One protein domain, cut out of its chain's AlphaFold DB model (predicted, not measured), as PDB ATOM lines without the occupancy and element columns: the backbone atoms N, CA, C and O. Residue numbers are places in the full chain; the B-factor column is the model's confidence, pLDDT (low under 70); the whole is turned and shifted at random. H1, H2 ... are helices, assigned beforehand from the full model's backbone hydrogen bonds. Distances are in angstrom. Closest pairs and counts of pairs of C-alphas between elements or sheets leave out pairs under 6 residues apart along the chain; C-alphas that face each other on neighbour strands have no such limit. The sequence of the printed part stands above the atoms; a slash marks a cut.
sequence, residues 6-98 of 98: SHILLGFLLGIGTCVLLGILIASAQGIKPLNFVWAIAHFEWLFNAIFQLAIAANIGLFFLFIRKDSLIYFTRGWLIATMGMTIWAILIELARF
ATOM      1  N   SER A   6     226.684 244.415 229.985       92.94
ATOM      2  CA  SER A   6     226.354 242.987 229.866       92.94
ATOM      3  C   SER A   6     225.289 242.732 228.797       92.94
ATOM      4  O   SER A   6     225.419 241.816 227.991       92.94
ATOM      5  N   HIS A   7     224.265 243.588 228.736       93.31
ATOM      6  CA  HIS A   7     223.181 243.462 227.766       93.31
ATOM      7  C   HIS A   7     223.658 243.823 226.362       93.31
ATOM      8  O   HIS A   7     223.263 243.166 225.403       93.31
ATOM      9  N   ILE A   8     224.541 244.821 226.245       95.19
ATOM     10  CA  ILE A   8     225.182 245.180 224.974       95.19
ATOM     11  C   ILE A   8     226.017 244.003 224.459       95.19
ATOM     12  O   ILE A   8     225.859 243.608 223.308       95.19
ATOM     13  N   LEU A   9     226.865 243.406 225.298       96.06
ATOM     14  CA  LEU A   9     227.693 242.268 224.899       96.06
ATOM     15  C   LEU A   9     226.839 241.061 224.492       96.06
ATOM     16  O   LEU A   9     227.106 240.436 223.470       96.06
ATOM     17  N   LEU A  10     225.779 240.765 225.248       96.19
ATOM     18  CA  LEU A  10     224.854 239.676 224.932       96.19
ATOM     19  C   LEU A  10     224.151 239.924 223.587       96.19
ATOM     20  O   LEU A  10     224.105 239.032 222.743       96.19
ATOM     21  N   GLY A  11     223.679 241.150 223.348       95.50
ATOM     22  CA  GLY A  11     223.103 241.550 222.064       95.50
ATOM     23  C   GLY A  11     224.082 241.438 220.904       95.50
ATOM     24  O   GLY A  11     223.703 240.991 219.826       95.50
ATOM     25  N   PHE A  12     225.347 241.782 221.131       97.38
ATOM     26  CA  PHE A  12     226.397 241.659 220.128       97.38
ATOM     27  C   PHE A  12     226.676 240.193 219.764       97.38
ATOM     28  O   PHE A  12     226.612 239.819 218.595       97.38
ATOM     29  N   LEU A  13     226.913 239.337 220.762       97.31
ATOM     30  CA  LEU A  13     227.200 237.917 220.536       97.31
ATOM     31  C   LEU A  13     226.027 237.202 219.857       97.31
ATOM     32  O   LEU A  13     226.232 236.469 218.888       97.31
ATOM     33  N   LEU A  14     224.796 237.451 220.318       96.75
ATOM     34  CA  LEU A  14     223.611 236.879 219.681       96.75
ATOM     35  C   LEU A  14     223.367 237.467 218.291       96.75
ATOM     36  O   LEU A  14     222.962 236.721 217.408       96.75
ATOM     37  N   GLY A  15     223.656 238.748 218.056       96.44
ATOM     38  CA  GLY A  15     223.539 239.359 216.733       96.44
ATOM     39  C   GLY A  15     224.457 238.695 215.701       96.44
ATOM     40  O   GLY A  15     223.998 238.357 214.612       96.44
ATOM     41  N   ILE A  16     225.722 238.433 216.059       96.56
ATOM     42  CA  ILE A  16     226.674 237.695 215.208       96.56
ATOM     43  C   ILE A  16     226.194 236.260 214.993       96.56
ATOM     44  O   ILE A  16     226.082 235.809 213.853       96.56
ATOM     45  N   GLY A  17     225.892 235.550 216.086       96.00
ATOM     46  CA  GLY A  17     225.452 234.159 216.023       96.00
ATOM     47  C   GLY A  17     224.207 233.995 215.157       96.00
ATOM     48  O   GLY A  17     224.141 233.082 214.338       96.00
ATOM     49  N   THR A  18     223.256 234.922 215.262       96.50
ATOM     50  CA  THR A  18     222.011 234.884 214.491       96.50
ATOM     51  C   THR A  18     222.251 235.151 213.008       96.50
ATOM     52  O   THR A  18     221.699 234.418 212.193       96.50
ATOM     53  N   CYS A  19     223.131 236.089 212.629       95.38
ATOM     54  CA  CYS A  19     223.551 236.245 211.228       95.38
ATOM     55  C   CYS A  19     224.095 234.931 210.644       95.38
ATOM     56  O   CYS A  19     223.689 234.517 209.560       95.38
ATOM     57  N   VAL A  20     224.999 234.257 211.364       95.38
ATOM     58  CA  VAL A  20     225.603 233.001 210.888       95.38
ATOM     59  C   VAL A  20     224.563 231.884 210.818       95.38
ATOM     60  O   VAL A  20     224.489 231.185 209.811       95.38
ATOM     61  N   LEU A  21     223.724 231.738 211.847       97.00
ATOM     62  CA  LEU A  21     222.667 230.726 211.891       97.00
ATOM     63  C   LEU A  21     221.638 230.921 210.776       97.00
ATOM     64  O   LEU A  21     221.285 229.955 210.106       97.00
ATOM     65  N   LEU A  22     221.192 232.156 210.532       96.69
ATOM     66  CA  LEU A  22     220.296 232.466 209.419       96.69
ATOM     67  C   LEU A  22     220.955 232.131 208.077       96.69
ATOM     68  O   LEU A  22     220.315 231.519 207.227       96.69
ATOM     69  N   GLY A  23     222.241 232.448 207.911       96.06
ATOM     70  CA  GLY A  23     223.003 232.088 206.714       96.06
ATOM     71  C   GLY A  23     223.076 230.580 206.501       96.06
ATOM     72  O   GLY A  23     222.793 230.105 205.405       96.06
ATOM     73  N   ILE A  24     223.351 229.816 207.563       97.19
ATOM     74  CA  ILE A  24     223.334 228.350 207.536       97.19
ATOM     75  C   ILE A  24     221.955 227.827 207.127       97.19
ATOM     76  O   ILE A  24     221.876 226.957 206.264       97.19
ATOM     77  N   LEU A  25     220.875 228.344 207.719       96.62
ATOM     78  CA  LEU A  25     219.514 227.908 207.405       96.62
ATOM     79  C   LEU A  25     219.175 228.172 205.933       96.62
ATOM     80  O   LEU A  25     218.750 227.256 205.230       96.62
ATOM     81  N   ILE A  26     219.443 229.384 205.446       94.81
ATOM     82  CA  ILE A  26     219.197 229.782 204.054       94.81
ATOM     83  C   ILE A  26     220.054 228.956 203.081       94.81
ATOM     84  O   ILE A  26     219.561 228.537 202.033       94.81
ATOM     85  N   ALA A  27     221.321 228.701 203.412       95.06
ATOM     86  CA  ALA A  27     222.220 227.880 202.603       95.06
ATOM     87  C   ALA A  27     221.765 226.410 202.575       95.06
ATOM     88  O   ALA A  27     221.719 225.788 201.515       95.06
ATOM     89  N   SER A  28     221.369 225.865 203.728       95.06
ATOM     90  CA  SER A  28     220.902 224.480 203.846       95.06
ATOM     91  C   SER A  28     219.615 224.229 203.062       95.06
ATOM     92  O   SER A  28     219.495 223.193 202.409       95.06
ATOM     93  N   ALA A  29     218.702 225.205 203.027       93.88
ATOM     94  CA  ALA A  29     217.495 225.153 202.206       93.88
ATOM     95  C   ALA A  29     217.801 225.112 200.695       93.88
ATOM     96  O   ALA A  29     216.986 224.629 199.914       93.88
ATOM     97  N   GLN A  30     218.988 225.569 200.287       91.81
ATOM     98  CA  GLN A  30     219.495 225.511 198.912       91.81
ATOM     99  C   GLN A  30     220.393 224.285 198.652       91.81
ATOM    100  O   GLN A  30     221.040 224.200 197.612       91.81
ATOM    101  N   GLY A  31     220.458 223.330 199.589       93.50
ATOM    102  CA  GLY A  31     221.255 222.105 199.461       93.50
ATOM    103  C   GLY A  31     222.745 222.263 199.790       93.50
ATOM    104  O   GLY A  31     223.525 221.333 199.578       93.50
ATOM    105  N   ILE A  32     223.166 223.411 200.326       94.00
ATOM    106  CA  ILE A  32     224.564 223.670 200.691       94.00
ATOM    107  C   ILE A  32     224.835 223.109 202.089       94.00
ATOM    108  O   ILE A  32     224.105 223.379 203.045       94.00
ATOM    109  N   LYS A  33     225.927 222.351 202.237       94.94
ATOM    110  CA  LYS A  33     226.355 221.850 203.550       94.94
ATOM    111  C   LYS A  33     226.707 223.031 204.471       94.94
ATOM    112  O   LYS A  33     227.548 223.841 204.080       94.94
ATOM    113  N   PRO A  34     226.171 223.094 205.707       92.75
ATOM    114  CA  PRO A  34     226.456 224.172 206.659       92.75
ATOM    115  C   PRO A  34     227.948 224.463 206.847       92.75
ATOM    116  O   PRO A  34     228.353 225.620 206.876       92.75
ATOM    117  N   LEU A  35     228.772 223.413 206.912       94.50
ATOM    118  CA  LEU A  35     230.217 223.544 207.089       94.50
ATOM    119  C   LEU A  35     230.882 224.297 205.929       94.50
ATOM    120  O   LEU A  35     231.732 225.146 206.170       94.50
ATOM    121  N   ASN A  36     230.466 224.027 204.688       94.06
ATOM    122  CA  ASN A  36     231.013 224.692 203.504       94.06
ATOM    123  C   ASN A  36     230.655 226.181 203.502       94.06
ATOM    124  O   ASN A  36     231.491 227.009 203.157       94.06
ATOM    125  N   PHE A  37     229.432 226.520 203.921       95.38
ATOM    126  CA  PHE A  37     229.004 227.909 204.063       95.38
ATOM    127  C   PHE A  37     229.828 228.643 205.125       95.38
ATOM    128  O   PHE A  37     230.422 229.677 204.838       95.38
ATOM    129  N   VAL A  38     229.914 228.089 206.339       94.88
ATOM    130  CA  VAL A  38     230.670 228.707 207.443       94.88
ATOM    131  C   VAL A  38     232.140 228.878 207.071       94.88
ATOM    132  O   VAL A  38     232.712 229.936 207.321       94.88
ATOM    133  N   TRP A  39     232.737 227.862 206.443       95.00
ATOM    134  CA  TRP A  39     234.118 227.922 205.984       95.00
ATOM    135  C   TRP A  39     234.323 229.039 204.958       95.00
ATOM    136  O   TRP A  39     235.243 229.835 205.125       95.00
ATOM    137  N   ALA A  40     233.435 229.152 203.968       92.69
ATOM    138  CA  ALA A  40     233.507 230.196 202.953       92.69
ATOM    139  C   ALA A  40     233.437 231.606 203.559       92.69
ATOM    140  O   ALA A  40     234.272 232.453 203.256       92.69
ATOM    141  N   ILE A  41     232.495 231.849 204.476       93.81
ATOM    142  CA  ILE A  41     232.370 233.157 205.137       93.81
ATOM    143  C   ILE A  41     233.586 233.465 206.019       93.81
ATOM    144  O   ILE A  41     234.030 234.611 206.069       93.81
ATOM    145  N   ALA A  42     234.157 232.459 206.687       92.94
ATOM    146  CA  ALA A  42     235.346 232.631 207.523       92.94
ATOM    147  C   ALA A  42     236.630 232.906 206.717       92.94
ATOM    148  O   ALA A  42     237.515 233.590 207.226       92.94
ATOM    149  N   HIS A  43     236.730 232.398 205.485       93.25
ATOM    150  CA  HIS A  43     237.914 232.529 204.622       93.25
ATOM    151  C   HIS A  43     237.751 233.576 203.515       93.25
ATOM    152  O   HIS A  43     238.560 233.633 202.599       93.25
ATOM    153  N   PHE A  44     236.729 234.428 203.615       90.06
ATOM    154  CA  PHE A  44     236.435 235.477 202.640       90.06
ATOM    155  C   PHE A  44     236.176 234.982 201.208       90.06
ATOM    156  O   PHE A  44     236.448 235.677 200.235       90.06
ATOM    157  N   GLU A  45     235.584 233.797 201.073       90.69
ATOM    158  CA  GLU A  45     235.210 233.224 199.782       90.69
ATOM    159  C   GLU A  45     233.907 233.835 199.255       90.69
ATOM    160  O   GLU A  45     232.864 233.831 199.919       90.69
ATOM    161  N   TRP A  46     233.935 234.296 198.007       91.38
ATOM    162  CA  TRP A  46     232.812 235.007 197.392       91.38
ATOM    163  C   TRP A  46     231.580 234.125 197.117       91.38
ATOM    164  O   TRP A  46     230.451 234.620 197.110       91.38
ATOM    165  N   LEU A  47     231.768 232.809 196.939       87.19
ATOM    166  CA  LEU A  47     230.761 231.858 196.439       87.19
ATOM    167  C   LEU A  47     229.404 231.908 197.172       87.19
ATOM    168  O   LEU A  47     228.366 231.678 196.555       87.19
ATOM    169  N   PHE A  48     229.397 232.218 198.472       92.00
ATOM    170  CA  PHE A  48     228.175 232.285 199.285       92.00
ATOM    171  C   PHE A  48     227.918 233.663 199.908       92.00
ATOM    172  O   PHE A  48     227.056 233.790 200.784       92.00
ATOM    173  N   ASN A  49     228.609 234.711 199.441       93.88
ATOM    174  CA  ASN A  49     228.469 236.059 199.996       93.88
ATOM    175  C   ASN A  49     227.035 236.591 199.859       93.88
ATOM    176  O   ASN A  49     226.493 237.168 200.796       93.88
ATOM    177  N   ALA A  50     226.362 236.318 198.736       94.50
ATOM    178  CA  ALA A  50     224.968 236.720 198.533       94.50
ATOM    179  C   ALA A  50     224.011 236.095 199.570       94.50
ATOM    180  O   ALA A  50     223.113 236.764 200.085       94.50
ATOM    181  N   ILE A  51     224.228 234.825 199.934       95.00
ATOM    182  CA  ILE A  51     223.445 234.139 200.974       95.00
ATOM    183  C   ILE A  51     223.710 234.773 202.343       95.00
ATOM    184  O   ILE A  51     222.789 234.970 203.138       95.00
ATOM    185  N   PHE A  52     224.961 235.136 202.607       96.44
ATOM    186  CA  PHE A  52     225.345 235.811 203.837       96.44
ATOM    187  C   PHE A  52     224.761 237.227 203.944       96.44
ATOM    188  O   PHE A  52     224.229 237.585 204.993       96.44
ATOM    189  N   GLN A  53     224.745 237.999 202.856       96.38
ATOM    190  CA  GLN A  53     224.073 239.302 202.790       96.38
ATOM    191  C   GLN A  53     222.568 239.181 203.067       96.38
ATOM    192  O   GLN A  53     222.015 239.984 203.821       96.38
ATOM    193  N   LEU A  54     221.909 238.146 202.534       96.25
ATOM    194  CA  LEU A  54     220.498 237.878 202.826       96.25
ATOM    195  C   LEU A  54     220.273 237.554 204.313       96.25
ATOM    196  O   LEU A  54     219.319 238.045 204.917       96.25
ATOM    197  N   ALA A  55     221.167 236.776 204.924       96.50
ATOM    198  CA  ALA A  55     221.114 236.482 206.352       96.50
ATOM    199  C   ALA A  55     221.281 237.740 207.217       96.50
ATOM    200  O   ALA A  55     220.544 237.926 208.185       96.50
ATOM    201  N   ILE A  56     222.199 238.634 206.839       97.06
ATOM    202  CA  ILE A  56     222.386 239.935 207.494       97.06
ATOM    203  C   ILE A  56     221.117 240.784 207.366       97.06
ATOM    204  O   ILE A  56     220.652 241.341 208.361       97.06
ATOM    205  N   ALA A  57     220.503 240.841 206.179       96.75
ATOM    206  CA  ALA A  57     219.252 241.568 205.966       96.75
ATOM    207  C   ALA A  57     218.107 241.021 206.840       96.75
ATOM    208  O   ALA A  57     217.387 241.790 207.480       96.75
ATOM    209  N   ALA A  58     217.979 239.696 206.951       95.88
ATOM    210  CA  ALA A  58     217.025 239.068 207.863       95.88
ATOM    211  C   ALA A  58     217.324 239.408 209.340       95.88
ATOM    212  O   ALA A  58     216.402 239.659 210.122       95.88
ATOM    213  N   ASN A  59     218.603 239.511 209.716       95.94
ATOM    214  CA  ASN A  59     219.028 239.899 211.062       95.94
ATOM    215  C   ASN A  59     218.672 241.358 211.414       95.94
ATOM    216  O   ASN A  59     218.349 241.655 212.568       95.94
ATOM    217  N   ILE A  60     218.662 242.259 210.423       95.06
ATOM    218  CA  ILE A  60     218.125 243.626 210.558       95.06
ATOM    219  C   ILE A  60     216.609 243.581 210.812       95.06
ATOM    220  O   ILE A  60     216.093 244.327 211.645       95.06
ATOM    221  N   GLY A  61     215.883 242.673 210.156       93.88
ATOM    222  CA  GLY A  61     214.461 242.443 210.436       93.88
ATOM    223  C   GLY A  61     214.202 242.068 211.901       93.88
ATOM    224  O   GLY A  61     213.317 242.637 212.543       93.88
ATOM    225  N   LEU A  62     215.022 241.175 212.468       94.06
ATOM    226  CA  LEU A  62     214.944 240.798 213.887       94.06
ATOM    227  C   LEU A  62     215.250 241.970 214.827       94.06
ATOM    228  O   LEU A  62     214.571 242.136 215.842       94.06
ATOM    229  N   PHE A  63     216.207 242.831 214.474       94.38
ATOM    230  CA  PHE A  63     216.483 244.055 215.231       94.38
ATOM    231  C   PHE A  63     215.228 244.930 215.391       94.38
ATOM    232  O   PHE A  63     214.921 245.368 216.504       94.38
ATOM    233  N   PHE A  64     214.456 245.125 214.314       93.62
ATOM    234  CA  PHE A  64     213.209 245.895 214.368       93.62
ATOM    235  C   PHE A  64     212.121 245.242 215.230       93.62
ATOM    236  O   PHE A  64     211.241 245.942 215.734       93.62
ATOM    237  N   LEU A  65     212.171 243.926 215.445       93.00
ATOM    238  CA  LEU A  65     211.285 243.252 216.394       93.00
ATOM    239  C   LEU A  65     211.724 243.496 217.842       93.00
ATOM    240  O   LEU A  65     210.877 243.757 218.698       93.00
ATOM    241  N   PHE A  66     213.028 243.462 218.124       90.69
ATOM    242  CA  PHE A  66     213.546 243.660 219.480       90.69
ATOM    243  C   PHE A  66     213.423 245.103 219.967       90.69
ATOM    244  O   PHE A  66     213.117 245.315 221.140       90.69
ATOM    245  N   ILE A  67     213.611 246.093 219.089       93.19
ATOM    246  CA  ILE A  67     213.568 247.511 219.480       93.19
ATOM    247  C   ILE A  67     212.174 247.969 219.931       93.19
ATOM    248  O   ILE A  67     212.064 248.952 220.652       93.19
ATOM    249  N   ARG A  68     211.111 247.227 219.584       91.38
ATOM    250  CA  ARG A  68     209.746 247.490 220.074       91.38
ATOM    251  C   ARG A  68     209.601 247.325 221.589       91.38
ATOM    252  O   ARG A  68     208.599 247.758 222.145       91.38
ATOM    253  N   LYS A  69     210.549 246.654 222.252       90.69
ATOM    254  CA  LYS A  69     210.568 246.492 223.708       90.69
ATOM    255  C   LYS A  69     211.619 247.419 224.310       90.69
ATOM    256  O   LYS A  69     212.810 247.122 224.242       90.69
ATOM    257  N   ASP A  70     211.178 248.481 224.980       86.38
ATOM    258  CA  ASP A  70     212.070 249.474 225.603       86.38
ATOM    259  C   ASP A  70     213.057 248.861 226.610       86.38
ATOM    260  O   ASP A  70     214.199 249.313 226.733       86.38
ATOM    261  N   SER A  71     212.665 247.775 227.286       88.38
ATOM    262  CA  SER A  71     213.537 247.042 228.213       88.38
ATOM    263  C   SER A  71     214.778 246.438 227.544       88.38
ATOM    264  O   SER A  71     215.770 246.169 228.221       88.38
ATOM    265  N   LEU A  72     214.760 246.255 226.220       90.88
ATOM    266  CA  LEU A  72     215.846 245.665 225.443       90.88
ATOM    267  C   LEU A  72     216.746 246.708 224.768       90.88
ATOM    268  O   LEU A  72     217.589 246.331 223.962       90.88
ATOM    269  N   ILE A  73     216.645 248.002 225.095       92.19
ATOM    270  CA  ILE A  73     217.394 249.053 224.383       92.19
ATOM    271  C   ILE A  73     218.923 248.859 224.390       92.19
ATOM    272  O   ILE A  73     219.604 249.147 223.409       92.19
ATOM    273  N   TYR A  74     219.498 248.358 225.487       93.25
ATOM    274  CA  TYR A  74     220.936 248.069 225.550       93.25
ATOM    275  C   TYR A  74     221.298 246.815 224.752       93.25
ATOM    276  O   TYR A  74     222.337 246.780 224.098       93.25
ATOM    277  N   PHE A  75     220.413 245.823 224.748       94.62
ATOM    278  CA  PHE A  75     220.558 244.617 223.945       94.62
ATOM    279  C   PHE A  75     220.497 244.930 222.443       94.62
ATOM    280  O   PHE A  75     221.379 244.526 221.689       94.62
ATOM    281  N   THR A  76     219.520 245.727 222.008       94.88
ATOM    282  CA  THR A  76     219.356 246.108 220.599       94.88
ATOM    283  C   THR A  76     220.519 246.951 220.088       94.88
ATOM    284  O   THR A  76     220.912 246.795 218.937       94.88
ATOM    285  N   ARG A  77     221.148 247.780 220.933       95.00
ATOM    286  CA  ARG A  77     222.406 248.468 220.580       95.00
ATOM    287  C   ARG A  77     223.530 247.486 220.266       95.00
ATOM    288  O   ARG A  77     224.194 247.640 219.247       95.00
ATOM    289  N   GLY A  78     223.723 246.475 221.113       96.00
ATOM    290  CA  GLY A  78     224.685 245.402 220.855       96.00
ATOM    291  C   GLY A  78     224.390 244.664 219.552       96.00
ATOM    292  O   GLY A  78     225.281 244.472 218.727       96.00
ATOM    293  N   TRP A  79     223.116 244.332 219.333       97.12
ATOM    294  CA  TRP A  79     222.638 243.674 218.117       97.12
ATOM    295  C   TRP A  79     222.909 244.495 216.852       97.12
ATOM    296  O   TRP A  79     223.348 243.955 215.834       97.12
ATOM    297  N   LEU A  80     222.675 245.808 216.910       96.06
ATOM    298  CA  LEU A  80     222.952 246.729 215.810       96.06
ATOM    299  C   LEU A  80     224.446 246.753 215.481       96.06
ATOM    300  O   LEU A  80     224.808 246.590 214.320       96.06
ATOM    301  N   ILE A  81     225.305 246.890 216.498       96.62
ATOM    302  CA  ILE A  81     226.768 246.883 216.329       96.62
ATOM    303  C   ILE A  81     227.225 245.573 215.680       96.62
ATOM    304  O   ILE A  81     228.002 245.598 214.728       96.62
ATOM    305  N   ALA A  82     226.709 244.435 216.147       96.81
ATOM    306  CA  ALA A  82     227.000 243.136 215.549       96.81
ATOM    307  C   ALA A  82     226.584 243.076 214.080       96.81
ATOM    308  O   ALA A  82     227.375 242.681 213.231       96.81
ATOM    309  N   THR A  83     225.364 243.511 213.768       96.19
ATOM    310  CA  THR A  83     224.841 243.470 212.399       96.19
ATOM    311  C   THR A  83     225.659 244.362 211.464       96.19
ATOM    312  O   THR A  83     226.012 243.924 210.376       96.19
ATOM    313  N   MET A  84     226.057 245.560 211.910       97.00
ATOM    314  CA  MET A  84     226.975 246.428 211.161       97.00
ATOM    315  C   MET A  84     228.343 245.769 210.945       97.00
ATOM    316  O   MET A  84     228.873 245.827 209.839       97.00
ATOM    317  N   GLY A  85     228.899 245.109 211.967       97.19
ATOM    318  CA  GLY A  85     230.150 244.355 211.847       97.19
ATOM    319  C   GLY A  85     230.061 243.232 210.811       97.19
ATOM    320  O   GLY A  85     230.965 243.076 209.995       97.19
ATOM    321  N   MET A  86     228.941 242.509 210.776       96.88
ATOM    322  CA  MET A  86     228.697 241.463 209.778       96.88
ATOM    323  C   MET A  86     228.513 242.041 208.368       96.88
ATOM    324  O   MET A  86     228.995 241.449 207.407       96.88
ATOM    325  N   THR A  87     227.895 243.219 208.228       96.44
ATOM    326  CA  THR A  87     227.836 243.938 206.943       96.44
ATOM    327  C   THR A  87     229.227 244.327 206.453       96.44
ATOM    328  O   THR A  87     229.539 244.114 205.286       96.44
ATOM    329  N   ILE A  88     230.083 244.855 207.336       96.69
ATOM    330  CA  ILE A  88     231.485 245.150 206.999       96.69
ATOM    331  C   ILE A  88     232.184 243.866 206.549       96.69
ATOM    332  O   ILE A  88     232.861 243.877 205.526       96.69
ATOM    333  N   TRP A  89     231.970 242.754 207.254       95.62
ATOM    334  CA  TRP A  89     232.519 241.458 206.864       95.62
ATOM    335  C   TRP A  89     232.090 241.061 205.447       95.62
ATOM    336  O   TRP A  89     232.944 240.764 204.623       95.62
ATOM    337  N   ALA A  90     230.798 241.143 205.118       95.56
ATOM    338  CA  ALA A  90     230.290 240.838 203.777       95.56
ATOM    339  C   ALA A  90     230.881 241.746 202.681       95.56
ATOM    340  O   ALA A  90     231.122 241.289 201.562       95.56
ATOM    341  N   ILE A  91     231.142 243.020 202.997       95.38
ATOM    342  CA  ILE A  91     231.835 243.948 202.091       95.38
ATOM    343  C   ILE A  91     233.290 243.515 201.888       95.38
ATOM    344  O   ILE A  91     233.767 243.532 200.759       95.38
ATOM    345  N   LEU A  92     233.993 243.091 202.944       95.50
ATOM    346  CA  LEU A  92     235.364 242.582 202.823       95.50
ATOM    347  C   LEU A  92     235.433 241.338 201.927       95.50
ATOM    348  O   LEU A  92     236.344 241.247 201.110       95.50
ATOM    349  N   ILE A  93     234.452 240.431 202.019       93.25
ATOM    350  CA  ILE A  93     234.331 239.285 201.100       93.25
ATOM    351  C   ILE A  93     234.170 239.763 199.648       93.25
ATOM    352  O   ILE A  93     234.794 239.219 198.742       93.25
ATOM    353  N   GLU A  94     233.350 240.791 199.415       92.44
ATOM    354  CA  GLU A  94     233.144 241.336 198.068       92.44
ATOM    355  C   GLU A  94     234.420 241.979 197.507       92.44
ATOM    356  O   GLU A  94     234.720 241.831 196.325       92.44
ATOM    357  N   LEU A  95     235.191 242.663 198.355       91.06
ATOM    358  CA  LEU A  95     236.451 243.296 197.967       91.06
ATOM    359  C   LEU A  95     237.571 242.280 197.713       91.06
ATOM    360  O   LEU A  95     238.375 242.505 196.818       91.06
ATOM    361  N   ALA A  96     237.602 241.160 198.443       87.19
ATOM    362  CA  ALA A  96     238.593 240.092 198.266       87.19
ATOM    363  C   ALA A  96     238.475 239.343 196.923       87.19
ATOM    364  O   ALA A  96     239.342 238.545 196.578       87.19
ATOM    365  N   ARG A  97     237.398 239.582 196.166       78.19
ATOM    366  CA  ARG A  97     237.203 239.042 194.816       78.19
ATOM    367  C   ARG A  97     238.121 239.688 193.768       78.19
ATOM    368  O   ARG A  97     238.344 239.069 192.726       78.19
ATOM    369  N   PHE A  98     238.552 240.929 193.997       56.81
ATOM    370  CA  PHE A  98     239.418 241.690 193.089       56.81
ATOM    371  C   PHE A  98     240.894 241.379 193.328       56.81
ATOM    372  O   PHE A  98     241.637 241.373 192.322       56.81
TER     373      PHE A  98
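Overview. This is residues 6 to 98 of the 98 residues of an uncharacterized protein of Flavobacteriales bacterium (UniProt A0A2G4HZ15). The longest helix, H4, and H3 form a long helical hairpin; H1 crosses it slantwise, and short H2 packs near the start of H3. The printed part has 93 residues with four named helices, H1 to H4 in chain order: all helix, compact, radius of gyration of the C-alphas 13.5 A, spans 40 by 28 by 19 A.

Along the chain. Find C-alpha 70 at (212.070, 249.474, 225.603); H4, residues 70 to 95, runs 37.4 A to C-alpha 95 at (236.451, 243.296, 197.967), with a kink of 34 degrees near residue 77. H3 is residues 46 to 66, 30.6 A; H1 is 6 to 29, 34.1 A; H2 is 34 to 42, 12.3 A.

Arrangement. H3 and H4 touch, opposite ways at a shallow tilt of 14 degrees; closest C-alphas are Trp 46 and Ile 93, 5.9 A. H1 touches H4 at Ile 8 and Gly 78, 4.2 A, and H3 at Gly 23 and Ala 55, 4.8 A, the closest C-alphas. H2 touches H3, about perpendicular at 87 degrees, closest C-alphas Phe 37 and Phe 48, 6.5 A. O i to N i+4 pairs are within hydrogen-bond range throughout H1 and H2, in 15 of 17 in H3, 20 of 22 in H4.

Size, cuts and confidence. C-alphas 71 and 98, the farthest apart, are 44.0 A apart. The printed part has no cut; the three links are tight. Residue 98 is under pLDDT 70.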